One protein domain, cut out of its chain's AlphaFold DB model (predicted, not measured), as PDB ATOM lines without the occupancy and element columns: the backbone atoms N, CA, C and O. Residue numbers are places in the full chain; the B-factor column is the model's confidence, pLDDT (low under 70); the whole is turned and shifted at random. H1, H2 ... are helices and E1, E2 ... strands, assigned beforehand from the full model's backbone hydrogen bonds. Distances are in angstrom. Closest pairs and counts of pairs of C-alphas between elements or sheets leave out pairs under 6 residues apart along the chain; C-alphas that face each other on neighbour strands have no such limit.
ATOM      1  N   LEU A 112      80.349 -44.586 -24.159       74.94
ATOM      2  CA  LEU A 112      81.204 -43.874 -23.216       74.94
ATOM      3  C   LEU A 112      82.324 -43.118 -23.933       74.94
ATOM      4  O   LEU A 112      82.833 -43.619 -24.938       74.94
ATOM      5  N   PRO A 113      82.710 -41.918 -23.450       77.38
ATOM      6  CA  PRO A 113      83.768 -41.130 -24.074       77.38
ATOM      7  C   PRO A 113      85.093 -41.889 -24.150       77.38
ATOM      8  O   PRO A 113      85.488 -42.521 -23.178       77.38
ATOM      9  N   ARG A 114      85.814 -41.730 -25.265       75.19
ATOM     10  CA  ARG A 114      87.097 -42.405 -25.523       75.19
ATOM     11  C   ARG A 114      88.258 -41.946 -24.641       75.19
ATOM     12  O   ARG A 114      89.179 -42.698 -24.355       75.19
ATOM     13  N   HIS A 115      88.269 -40.691 -24.214       78.00
ATOM     14  CA  HIS A 115      89.366 -40.173 -23.397       78.00
ATOM     15  C   HIS A 115      88.970 -40.140 -21.928       78.00
ATOM     16  O   HIS A 115      87.950 -39.545 -21.583       78.00
ATOM     17  N   VAL A 116      89.835 -40.659 -21.048       75.31
ATOM     18  CA  VAL A 116      89.617 -40.672 -19.590       75.31
ATOM     19  C   VAL A 116      89.241 -39.286 -19.054       75.31
ATOM     20  O   VAL A 116      88.313 -39.149 -18.263       75.31
ATOM     21  N   ARG A 117      89.899 -38.217 -19.523       76.12
ATOM     22  CA  ARG A 117      89.583 -36.841 -19.099       76.12
ATOM     23  C   ARG A 117      88.146 -36.434 -19.441       76.12
ATOM     24  O   ARG A 117      87.493 -35.771 -18.637       76.12
ATOM     25  N   GLU A 118      87.676 -36.800 -20.628       79.06
ATOM     26  CA  GLU A 118      86.315 -36.496 -21.075       79.06
ATOM     27  C   GLU A 118      85.296 -37.395 -20.380       79.06
ATOM     28  O   GLU A 118      84.259 -36.897 -19.951       79.06
ATOM     29  N   PHE A 119      85.637 -38.664 -20.144       78.75
ATOM     30  CA  PHE A 119      84.846 -39.574 -19.320       78.75
ATOM     31  C   PHE A 119      84.604 -39.000 -17.920       78.75
ATOM     32  O   PHE A 119      83.455 -38.899 -17.506       78.75
ATOM     33  N   ARG A 120      85.639 -38.519 -17.218       77.75
ATOM     34  CA  ARG A 120      85.481 -37.944 -15.868       77.75
ATOM     35  C   ARG A 120      84.596 -36.699 -15.851       77.75
ATOM     36  O   ARG A 120      83.755 -36.532 -14.964       77.75
ATOM     37  N   LYS A 121      84.776 -35.800 -16.828       81.44
ATOM     38  CA  LYS A 121      83.933 -34.600 -16.976       81.44
ATOM     39  C   LYS A 121      82.484 -34.982 -17.245       81.44
ATOM     40  O   LYS A 121      81.585 -34.402 -16.644       81.44
ATOM     41  N   TRP A 122      82.278 -35.933 -18.150       82.00
ATOM     42  CA  TRP A 122      80.970 -36.461 -18.497       82.00
ATOM     43  C   TRP A 122      80.314 -37.110 -17.277       82.00
ATOM     44  O   TRP A 122      79.264 -36.645 -16.852       82.00
ATOM     45  N   TYR A 123      80.984 -38.055 -16.618       77.62
ATOM     46  CA  TYR A 123      80.495 -38.748 -15.427       77.62
ATOM     47  C   TYR A 123      80.136 -37.766 -14.303       77.62
ATOM     48  O   TYR A 123      79.042 -37.822 -13.744       77.62
ATOM     49  N   SER A 124      81.000 -36.784 -14.031       76.69
ATOM     50  CA  SER A 124      80.744 -35.742 -13.026       76.69
ATOM     51  C   SER A 124      79.528 -34.869 -13.346       76.69
ATOM     52  O   SER A 124      78.873 -34.382 -12.423       76.69
ATOM     53  N   ARG A 125      79.238 -34.629 -14.631       78.44
ATOM     54  CA  ARG A 125      78.038 -33.902 -15.067       78.44
ATOM     55  C   ARG A 125      76.802 -34.777 -14.930       78.44
ATOM     56  O   ARG A 125      75.821 -34.321 -14.360       78.44
ATOM     57  N   SER A 126      76.876 -36.024 -15.378       71.44
ATOM     58  CA  SER A 126      75.746 -36.948 -15.383       71.44
ATOM     59  C   SER A 126      75.302 -37.352 -13.974       71.44
ATOM     60  O   SER A 126      74.112 -37.384 -13.700       71.44
ATOM     61  N   VAL A 127      76.235 -37.562 -13.036       69.38
ATOM     62  CA  VAL A 127      75.906 -37.854 -11.622       69.38
ATOM     63  C   VAL A 127      75.223 -36.668 -10.929       69.38
ATOM     64  O   VAL A 127      74.426 -36.856 -10.014       69.38
ATOM     65  N   LYS A 128      75.543 -35.435 -11.338       67.88
ATOM     66  CA  LYS A 128      74.950 -34.208 -10.776       67.88
ATOM     67  C   LYS A 128      73.674 -33.777 -11.494       67.88
ATOM     68  O   LYS A 128      72.994 -32.871 -11.015       67.88
ATOM     69  N   ALA A 129      73.376 -34.367 -12.645       60.16
ATOM     70  CA  ALA A 129      72.209 -34.014 -13.421       60.16
ATOM     71  C   ALA A 129      70.949 -34.619 -12.788       60.16
ATOM     72  O   ALA A 129      70.950 -35.750 -12.305       60.16
ATOM     73  N   GLN A 130      69.864 -33.845 -12.772       44.72
ATOM     74  CA  GLN A 130      68.539 -34.349 -12.423       44.72
ATOM     75  C   GLN A 130      67.814 -34.757 -13.716       44.72
ATOM     76  O   GLN A 130      67.859 -33.996 -14.684       44.72
ATOM     77  N   PRO A 131      67.152 -35.925 -13.765       55.19
ATOM     78  CA  PRO A 131      66.969 -36.898 -12.683       55.19
ATOM     79  C   PRO A 131      68.232 -37.732 -12.404       55.19
ATOM     80  O   PRO A 131      68.980 -38.050 -13.320       55.19
ATOM     81  N   ALA A 132      68.436 -38.140 -11.144       52.22
ATOM     82  CA  ALA A 132      69.623 -38.884 -10.687       52.22
ATOM     83  C   ALA A 132      69.798 -40.279 -11.335       52.22
ATOM     84  O   ALA A 132      70.838 -40.914 -11.180       52.22
ATOM     85  N   SER A 133      68.786 -40.760 -12.060       52.91
ATOM     86  CA  SER A 133      68.723 -42.072 -12.704       52.91
ATOM     87  C   SER A 133      68.900 -41.996 -14.227       52.91
ATOM     88  O   SER A 133      68.236 -42.731 -14.952       52.91
ATOM     89  N   GLN A 134      69.770 -41.116 -14.738       60.00
ATOM     90  CA  GLN A 134      70.014 -41.000 -16.191       60.00
ATOM     91  C   GLN A 134      70.546 -42.287 -16.819       60.00
ATOM     92  O   GLN A 134      70.421 -42.479 -18.020       60.00
ATOM     93  N   PHE A 135      71.153 -43.152 -16.010       60.34
ATOM     94  CA  PHE A 135      71.794 -44.381 -16.456       60.34
ATOM     95  C   PHE A 135      70.928 -45.633 -16.288       60.34
ATOM     96  O   PHE A 135      71.350 -46.722 -16.669       60.34
ATOM     97  N   ALA A 136      69.725 -45.491 -15.728       58.75
ATOM     98  CA  ALA A 136      68.791 -46.598 -15.599       58.75
ATOM     99  C   ALA A 136      68.115 -46.877 -16.950       58.75
ATOM    100  O   ALA A 136      67.640 -45.960 -17.615       58.75
ATOM    101  N   GLY A 137      68.041 -48.153 -17.330       59.25
ATOM    102  CA  GLY A 137      67.317 -48.597 -18.525       59.25
ATOM    103  C   GLY A 137      68.173 -48.773 -19.775       59.25
ATOM    104  O   GLY A 137      67.633 -49.019 -20.855       59.25
ATOM    105  N   TYR A 138      69.495 -48.686 -19.635       69.00
ATOM    106  CA  TYR A 138      70.419 -49.132 -20.668       69.00
ATOM    107  C   TYR A 138      70.678 -50.628 -20.544       69.00
ATOM    108  O   TYR A 138      71.081 -51.101 -19.479       69.00
ATOM    109  N   THR A 139      70.442 -51.358 -21.632       64.56
ATOM    110  CA  THR A 139      70.645 -52.811 -21.698       64.56
ATOM    111  C   THR A 139      72.058 -53.174 -22.136       64.56
ATOM    112  O   THR A 139      72.546 -54.256 -21.793       64.56
ATOM    113  N   GLN A 140      72.737 -52.267 -22.846       69.25
ATOM    114  CA  GLN A 140      74.097 -52.459 -23.343       69.25
ATOM    115  C   GLN A 140      75.001 -51.285 -22.948       69.25
ATOM    116  O   GLN A 140      74.635 -50.117 -23.093       69.25
ATOM    117  N   ALA A 141      76.216 -51.581 -22.495       70.44
ATOM    118  CA  ALA A 141      77.264 -50.581 -22.304       70.44
ATOM    119  C   ALA A 141      78.406 -50.862 -23.277       70.44
ATOM    120  O   ALA A 141      79.032 -51.923 -23.208       70.44
ATOM    121  N   LEU A 142      78.668 -49.898 -24.165       66.19
ATOM    122  CA  LEU A 142      79.778 -49.946 -25.102       66.19
ATOM    123  C   LEU A 142      80.865 -48.969 -24.669       66.19
ATOM    124  O   LEU A 142      80.740 -47.746 -24.793       66.19
ATOM    125  N   PHE A 143      81.958 -49.535 -24.172       67.25
ATOM    126  CA  PHE A 143      83.154 -48.775 -23.861       67.25
ATOM    127  C   PHE A 143      83.948 -48.554 -25.145       67.25
ATOM    128  O   PHE A 143      84.413 -49.502 -25.779       67.25
ATOM    129  N   SER A 144      84.070 -47.292 -25.567       59.81
ATOM    130  CA  SER A 144      84.925 -46.937 -26.697       59.81
ATOM    131  C   SER A 144      86.352 -46.759 -26.188       59.81
ATOM    132  O   SER A 144      86.699 -45.684 -25.726       59.81
ATOM    133  N   SER A 145      87.143 -47.837 -26.205       57.22
ATOM    134  CA  SER A 145      88.602 -47.848 -25.998       57.22
ATOM    135  C   SER A 145      89.149 -46.669 -25.177       57.22
ATOM    136  O   SER A 145      89.699 -45.726 -25.755       57.22
ATOM    137  N   LEU A 146      88.964 -46.683 -23.855       64.75
ATOM    138  CA  LEU A 146      89.490 -45.621 -23.009       64.75
ATOM    139  C   LEU A 146      91.010 -45.543 -23.186       64.75
ATOM    140  O   LEU A 146      91.735 -46.470 -22.829       64.75
ATOM    141  N   ASP A 147      91.504 -44.440 -23.749       66.56
ATOM    142  CA  ASP A 147      92.945 -44.223 -23.858       66.56
ATOM    143  C   ASP A 147      93.486 -44.002 -22.431       66.56
ATOM    144  O   ASP A 147      93.291 -42.933 -21.837       66.56
ATOM    145  N   ASP A 148      94.116 -45.029 -21.849       65.06
ATOM    146  CA  ASP A 148      94.627 -44.993 -20.475       65.06
ATOM    147  C   ASP A 148      95.893 -44.131 -20.369       65.06
ATOM    148  O   ASP A 148      97.028 -44.600 -20.380       65.06
ATOM    149  N   VAL A 149      95.683 -42.825 -20.238       61.47
ATOM    150  CA  VAL A 149      96.731 -41.828 -19.980       61.47
ATOM    151  C   VAL A 149      96.970 -41.688 -18.458       61.47
ATOM    152  O   VAL A 149      97.602 -40.734 -18.009       61.47
ATOM    153  N   SER A 150      96.447 -42.587 -17.604       58.28
ATOM    154  CA  SER A 150      96.610 -42.507 -16.132       58.28
ATOM    155  C   SER A 150      98.057 -42.639 -15.664       58.28
ATOM    156  O   SER A 150      98.438 -41.998 -14.687       58.28
ATOM    157  N   ALA A 151      98.889 -43.371 -16.408       58.22
ATOM    158  CA  ALA A 151     100.331 -43.436 -16.168       58.22
ATOM    159  C   ALA A 151     101.054 -42.112 -16.479       58.22
ATOM    160  O   ALA A 151     102.143 -41.867 -15.968       58.22
ATOM    161  N   LEU A 152     100.456 -41.260 -17.317       58.44
ATOM    162  CA  LEU A 152     101.088 -40.056 -17.854       58.44
ATOM    163  C   LEU A 152     100.619 -38.775 -17.156       58.44
ATOM    164  O   LEU A 152     101.357 -37.792 -17.142       58.44
ATOM    165  N   THR A 153      99.416 -38.749 -16.568       59.81
ATOM    166  CA  THR A 153      98.915 -37.554 -15.871       59.81
ATOM    167  C   THR A 153      98.201 -37.885 -14.564       59.81
ATOM    168  O   THR A 153      97.358 -38.775 -14.499       59.81
ATOM    169  N   SER A 154      98.459 -37.099 -13.517       61.97
ATOM    170  CA  SER A 154      97.742 -37.205 -12.235       61.97
ATOM    171  C   SER A 154      96.244 -36.895 -12.356       61.97
ATOM    172  O   SER A 154      95.449 -37.351 -11.538       61.97
ATOM    173  N   PHE A 155      95.837 -36.160 -13.396       58.16
ATOM    174  CA  PHE A 155      94.444 -35.774 -13.639       58.16
ATOM    175  C   PHE A 155      93.566 -36.939 -14.121       58.16
ATOM    176  O   PHE A 155      92.344 -36.909 -13.965       58.16
ATOM    177  N   SER A 156      94.171 -37.978 -14.698       60.16
ATOM    178  CA  SER A 156      93.497 -39.223 -15.071       60.16
ATOM    179  C   SER A 156      93.517 -40.261 -13.948       60.16
ATOM    180  O   SER A 156      92.832 -41.261 -14.080       60.16
ATOM    181  N   ALA A 157      94.213 -40.051 -12.825       64.19
ATOM    182  CA  ALA A 157      94.213 -41.011 -11.719       64.19
ATOM    183  C   ALA A 157      92.812 -41.179 -11.085       64.19
ATOM    184  O   ALA A 157      92.097 -40.193 -10.873       64.19
ATOM    185  N   GLY A 158      92.437 -42.426 -10.769       68.62
ATOM    186  CA  GLY A 158      91.172 -42.776 -10.105       68.62
ATOM    187  C   GLY A 158      89.957 -42.934 -11.031       68.62
ATOM    188  O   GLY A 158      88.831 -43.032 -10.545       68.62
ATOM    189  N   TRP A 159      90.158 -42.926 -12.355       75.94
ATOM    190  CA  TRP A 159      89.087 -43.097 -13.345       75.94
ATOM    191  C   TRP A 159      88.429 -44.482 -13.302       75.94
ATOM    192  O   TRP A 159      87.231 -44.610 -13.538       75.94
ATOM    193  N   ASP A 160      89.210 -45.496 -12.950       73.62
ATOM    194  CA  ASP A 160      88.811 -46.877 -12.692       73.62
ATOM    195  C   ASP A 160      87.725 -46.972 -11.607       73.62
ATOM    196  O   ASP A 160      86.762 -47.720 -11.739       73.62
ATOM    197  N   HIS A 161      87.800 -46.139 -10.573       73.50
ATOM    198  CA  HIS A 161      86.792 -46.103  -9.513       73.50
ATOM    199  C   HIS A 161      85.485 -45.462  -9.981       73.50
ATOM    200  O   HIS A 161      84.397 -45.886  -9.591       73.50
ATOM    201  N   GLU A 162      85.575 -44.425 -10.815       76.56
ATOM    202  CA  GLU A 162      84.406 -43.797 -11.438       76.56
ATOM    203  C   GLU A 162      83.730 -44.762 -12.423       76.56
ATOM    204  O   GLU A 162      82.505 -44.882 -12.408       76.56
ATOM    205  N   LEU A 163      84.525 -45.516 -13.190       77.81
ATOM    206  CA  LEU A 163      84.068 -46.616 -14.036       77.81
ATOM    207  C   LEU A 163      83.299 -47.663 -13.226       77.81
ATOM    208  O   LEU A 163      82.166 -47.996 -13.566       77.81
ATOM    209  N   LEU A 164      83.882 -48.171 -12.144       77.19
ATOM    210  CA  LEU A 164      83.224 -49.202 -11.350       77.19
ATOM    211  C   LEU A 164      81.938 -48.685 -10.691       77.19
ATOM    212  O   LEU A 164      80.934 -49.388 -10.667       77.19
ATOM    213  N   ARG A 165      81.922 -47.437 -10.202       75.44
ATOM    214  CA  ARG A 165      80.692 -46.813  -9.686       75.44
ATOM    215  C   ARG A 165      79.618 -46.707 -10.763       75.44
ATOM    216  O   ARG A 165      78.459 -46.979 -10.470       75.44
ATOM    217  N   LEU A 166      79.989 -46.337 -11.988       76.25
ATOM    218  CA  LEU A 166      79.067 -46.328 -13.120       76.25
ATOM    219  C   LEU A 166      78.504 -47.731 -13.375       76.25
ATOM    220  O   LEU A 166      77.293 -47.879 -13.487       76.25
ATOM    221  N   LEU A 167      79.353 -48.761 -13.396       75.88
ATOM    222  CA  LEU A 167      78.914 -50.149 -13.561       75.88
ATOM    223  C   LEU A 167      77.998 -50.609 -12.427       75.88
ATOM    224  O   LEU A 167      77.066 -51.356 -12.687       75.88
ATOM    225  N   HIS A 168      78.197 -50.141 -11.197       74.25
ATOM    226  CA  HIS A 168      77.263 -50.404 -10.102       74.25
ATOM    227  C   HIS A 168      75.923 -49.685 -10.280       74.25
ATOM    228  O   HIS A 168      74.882 -50.264  -9.986       74.25
ATOM    229  N   TYR A 169      75.919 -48.448 -10.779       71.38
ATOM    230  CA  TYR A 169      74.672 -47.734 -11.068       71.38
ATOM    231  C   TYR A 169      73.878 -48.381 -12.204       71.38
ATOM    232  O   TYR A 169      72.659 -48.489 -12.113       71.38
ATOM    233  N   CYS A 170      74.564 -48.816 -13.259       71.44
ATOM    234  CA  CYS A 170      73.950 -49.454 -14.420       71.44
ATOM    235  C   CYS A 170      73.728 -50.966 -14.227       71.44
ATOM    236  O   CYS A 170      73.038 -51.601 -15.020       71.44
ATOM    237  N   GLY A 171      74.332 -51.553 -13.194       69.31
ATOM    238  CA  GLY A 171      74.474 -52.996 -13.009       69.31
ATOM    239  C   GLY A 171      73.180 -53.807 -13.091       69.31
ATOM    240  O   GLY A 171      73.194 -54.827 -13.774       69.31
ATOM    241  N   PRO A 172      72.062 -53.360 -12.488       68.31
ATOM    242  CA  PRO A 172      70.798 -54.092 -12.550       68.31
ATOM    243  C   PRO A 172      70.197 -54.199 -13.956       68.31
ATOM    244  O   PRO A 172      69.388 -55.085 -14.201       68.31
ATOM    245  N   THR A 173      70.547 -53.291 -14.874       68.62
ATOM    246  CA  THR A 173      69.927 -53.213 -16.208       68.62
ATOM    247  C   THR A 173      70.860 -53.661 -17.329       68.62
ATOM    248  O   THR A 173      70.400 -53.950 -18.434       68.62
ATOM    249  N   LEU A 174      72.168 -53.724 -17.067       74.50
ATOM    250  CA  LEU A 174      73.167 -54.104 -18.059       74.50
ATOM    251  C   LEU A 174      73.192 -55.615 -18.278       74.50
ATOM    252  O   LEU A 174      73.663 -56.379 -17.444       74.50
ATOM    253  N   THR A 175      72.759 -56.026 -19.466       75.00
ATOM    254  CA  THR A 175      72.829 -57.421 -19.923       75.00
ATOM    255  C   THR A 175      74.070 -57.669 -20.775       75.00
ATOM    256  O   THR A 175      74.661 -58.742 -20.705       75.00
ATOM    257  N   HIS A 176      74.504 -56.670 -21.553       77.88
ATOM    258  CA  HIS A 176      75.681 -56.768 -22.414       77.88
ATOM    259  C   HIS A 176      76.735 -55.742 -22.003       77.88
ATOM    260  O   HIS A 176      76.475 -54.536 -21.988       77.88
ATOM    261  N   LEU A 177      77.941 -56.226 -21.724       82.31
ATOM    262  CA  LEU A 177      79.081 -55.404 -21.347       82.31
ATOM    263  C   LEU A 177      80.233 -55.657 -22.322       82.31
ATOM    264  O   LEU A 177      80.779 -56.760 -22.360       82.31
ATOM    265  N   SER A 178      80.602 -54.645 -23.112       82.44
ATOM    266  CA  SER A 178      81.783 -54.704 -23.977       82.44
ATOM    267  C   SER A 178      82.889 -53.800 -23.444       82.44
ATOM    268  O   SER A 178      82.735 -52.587 -23.342       82.44
ATOM    269  N   LEU A 179      84.010 -54.415 -23.086       81.50
ATOM    270  CA  LEU A 179      85.159 -53.794 -22.446       81.50
ATOM    271  C   LEU A 179      86.353 -53.840 -23.388       81.50
ATOM    272  O   LEU A 179      86.644 -54.858 -24.019       81.50
ATOM    273  N   TRP A 180      87.071 -52.730 -23.443       80.50
ATOM    274  CA  TRP A 180      88.331 -52.613 -24.160       80.50
ATOM    275  C   TRP A 180      89.517 -52.795 -23.214       80.50
ATOM    276  O   TRP A 180      89.337 -53.067 -22.028       80.50
ATOM    277  N   ARG A 181      90.747 -52.714 -23.731       77.12
ATOM    278  CA  ARG A 181      91.960 -53.086 -22.985       77.12
ATOM    279  C   ARG A 181      92.079 -52.362 -21.648       77.12
ATOM    280  O   ARG A 181      92.369 -53.001 -20.643       77.12
ATOM    281  N   ALA A 182      91.883 -51.046 -21.628       74.69
ATOM    282  CA  ALA A 182      92.048 -50.249 -20.418       74.69
ATOM    283  C   ALA A 182      91.001 -50.603 -19.357       74.69
ATOM    284  O   ALA A 182      91.326 -50.768 -18.185       74.69
ATOM    285  N   GLU A 183      89.750 -50.759 -19.775       78.50
ATOM    286  CA  GLU A 183      88.603 -51.080 -18.929       78.50
ATOM    287  C   GLU A 183      88.684 -52.510 -18.405       78.50
ATOM    288  O   GLU A 183      88.440 -52.760 -17.227       78.50
ATOM    289  N   SER A 184      89.101 -53.432 -19.269       76.56
ATOM    290  CA  SER A 184      89.340 -54.833 -18.934       76.56
ATOM    291  C   SER A 184      90.461 -54.954 -17.911       76.56
ATOM    292  O   SER A 184      90.294 -55.614 -16.893       76.56
ATOM    293  N   MET A 185      91.578 -54.251 -18.123       74.50
ATOM    294  CA  MET A 185      92.671 -54.208 -17.152       74.50
ATOM    295  C   MET A 185      92.261 -53.519 -15.849       74.50
ATOM    296  O   MET A 185      92.739 -53.911 -14.793       74.50
ATOM    297  N   ALA A 186      91.390 -52.508 -15.887       74.75
ATOM    298  CA  ALA A 186      90.880 -51.864 -14.678       74.75
ATOM    299  C   ALA A 186      89.978 -52.802 -13.857       74.75
ATOM    300  O   ALA A 186      90.061 -52.796 -12.633       74.75
ATOM    301  N   LEU A 187      89.155 -53.618 -14.521       74.50
ATOM    302  CA  LEU A 187      88.252 -54.581 -13.881       74.50
ATOM    303  C   LEU A 187      88.962 -55.837 -13.376       74.50
ATOM    304  O   LEU A 187      88.617 -56.343 -12.315       74.50
ATOM    305  N   LEU A 188      89.945 -56.331 -14.128       74.25
ATOM    306  CA  LEU A 188      90.694 -57.553 -13.822       74.25
ATOM    307  C   LEU A 188      91.942 -57.295 -12.961       74.25
ATOM    308  O   LEU A 188      92.740 -58.206 -12.752       74.25
ATOM    309  N   ARG A 189      92.152 -56.061 -12.489       67.56
ATOM    310  CA  ARG A 189      93.266 -55.736 -11.592       67.56
ATOM    311  C   ARG A 189      93.095 -56.458 -10.263       67.56
ATOM    312  O   ARG A 189      92.045 -56.352  -9.629       67.56
ATOM    313  N   ASP A 190      94.166 -57.104  -9.809       57.47
ATOM    314  CA  ASP A 190      94.190 -57.720  -8.488       57.47
ATOM    315  C   ASP A 190      93.879 -56.663  -7.413       57.47
ATOM    316  O   ASP A 190      94.537 -55.614  -7.373       57.47
ATOM    317  N   PRO A 191      92.941 -56.929  -6.486       55.03
ATOM    318  CA  PRO A 191      92.592 -55.993  -5.420       55.03
ATOM    319  C   PRO A 191      93.796 -55.564  -4.568       55.03
ATOM    320  O   PRO A 191      93.825 -54.449  -4.054       55.03
ATOM    321  N   CYS A 290      77.205 -55.372 -11.149       69.25
ATOM    322  CA  CYS A 290      76.874 -55.590 -12.554       69.25
ATOM    323  C   CYS A 290      76.972 -57.092 -12.862       69.25
ATOM    324  O   CYS A 290      78.030 -57.683 -12.639       69.25
ATOM    325  N   GLN A 291      75.886 -57.696 -13.351       69.75
ATOM    326  CA  GLN A 291      75.822 -59.112 -13.735       69.75
ATOM    327  C   GLN A 291      75.436 -59.241 -15.217       69.75
ATOM    328  O   GLN A 291      74.301 -59.601 -15.534       69.75
ATOM    329  N   PRO A 292      76.353 -58.919 -16.148       75.12
ATOM    330  CA  PRO A 292      76.053 -59.026 -17.567       75.12
ATOM    331  C   PRO A 292      75.906 -60.499 -17.967       75.12
ATOM    332  O   PRO A 292      76.743 -61.334 -17.625       75.12
ATOM    333  N   THR A 293      74.873 -60.821 -18.746       75.69
ATOM    334  CA  THR A 293      74.703 -62.146 -19.364       75.69
ATOM    335  C   THR A 293      75.671 -62.359 -20.525       75.69
ATOM    336  O   THR A 293      76.023 -63.494 -20.844       75.69
ATOM    337  N   HIS A 294      76.119 -61.272 -21.157       76.94
ATOM    338  CA  HIS A 294      77.075 -61.287 -22.256       76.94
ATOM    339  C   HIS A 294      78.233 -60.331 -21.979       76.94
ATOM    340  O   HIS A 294      78.048 -59.123 -21.819       76.94
ATOM    341  N   LEU A 295      79.445 -60.879 -21.971       82.00
ATOM    342  CA  LEU A 295      80.684 -60.165 -21.701       82.00
ATOM    343  C   LEU A 295      81.593 -60.263 -22.931       82.00
ATOM    344  O   LEU A 295      81.926 -61.362 -23.372       82.00
ATOM    345  N   SER A 296      82.002 -59.121 -23.474       81.50
ATOM    346  CA  SER A 296      83.027 -59.039 -24.516       81.50
ATOM    347  C   SER A 296      84.227 -58.291 -23.955       81.50
ATOM    348  O   SER A 296      84.084 -57.161 -23.500       81.50
ATOM    349  N   ILE A 297      85.395 -58.928 -23.945       79.62
ATOM    350  CA  ILE A 297      86.640 -58.371 -23.405       79.62
ATOM    351  C   ILE A 297      87.671 -58.350 -24.520       79.62
ATOM    352  O   ILE A 297      87.978 -59.387 -25.107       79.62
ATOM    353  N   MET A 298      88.249 -57.179 -24.773       75.19
ATOM    354  CA  MET A 298      89.340 -57.020 -25.725       75.19
ATOM    355  C   MET A 298      90.631 -56.636 -24.997       75.19
ATOM    356  O   MET A 298      90.778 -55.506 -24.542       75.19
TER     357      MET A 298
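AT A GLANCE: This is residues 112 to 191 and 290 to 298 of the 316 residues of an uncharacterized protein of Kalmanozyma brasiliensis (strain GHG001) (UniProt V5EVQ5). What does the model look like? Three short parallel strands, E1, E2 and E3, lie side by side in a small sheet, with H3 at the strands' last ends, where it only grazes the sheet, and H2 running back past the E1 edge. H1 makes an open V with H2, the two meeting near their first residues, on the side away from E3. How is it made up? The printed part has 89 residues with three named helices and three named strands, in the order H1 E1 H2 E2 H3 E3; the class is mixed, with 44 residues, under half, in named elements. It is compact, with a radius of gyration of the C-alphas of 12.7 A and spans of 35 by 30 by 23 A.

HOW THE PARTS SIT: What does the first helix meet? H1, residues 116 to 128, touches H2, residues 159 to 170, which meets it with residues 159 to 162 alone; the closest C-alphas, Val 116 and Trp 159, are 6.7 A apart. They run the same way at a steep tilt of 42 degrees. How are the strands joined? E1, residues 140 to 143, and E2, residues 176 to 179, are parallel at 5 degrees, with N 141 and O 176 within hydrogen-bond range at 3.0 A; with H2 between them they form a strand-helix-strand unit, two parallel neighbours linked through a helix, with a right-handed crossover. E2 and E3, residues 294 to 297, are parallel at 6 degrees, with N 179 and O 296 at 2.8 A. Where is the last helix? H3, residues 181 to 187, only grazes the sheet and touches H2 residues 160 to 164, with the closest C-alphas, Asp 160 and Ala 186, 5.8 A apart; the tilt of 71 degrees is only just about perpendicular. H2 is not on the sheet, but only just, with 4 pairs of C-alphas within 10 A.

IN THESE COORDINATES: Where do the elements begin and end? H1 begins at C-alpha 116, (89.617, -40.672, -19.590), and E3 ends at C-alpha 297, (86.640, -58.371, -23.405). How long are they? H1 measures 18.3 A, E1 9.8 A, H2 16.5 A, E2 9.9 A, H3 9.9 A and E3 10.1 A. Are the helix backbones complete? Every O i to N i+4 pair is within hydrogen-bond range in H2 and H3, and 8 of 9 in H1.

THE WHOLE: Is the printed part unbroken? Residues 192 to 289 are not printed, and C-alphas 191 and 290 are 17.3 A apart across this cut. Which links are long? Those from H1 to E1 and from E1 to H2, the latter residues 144 to 158. Where is confidence low? The mean pLDDT of the printed part is 70.3, and 39 residues are under 70, among them residues 127 to 140 and 142 to 158.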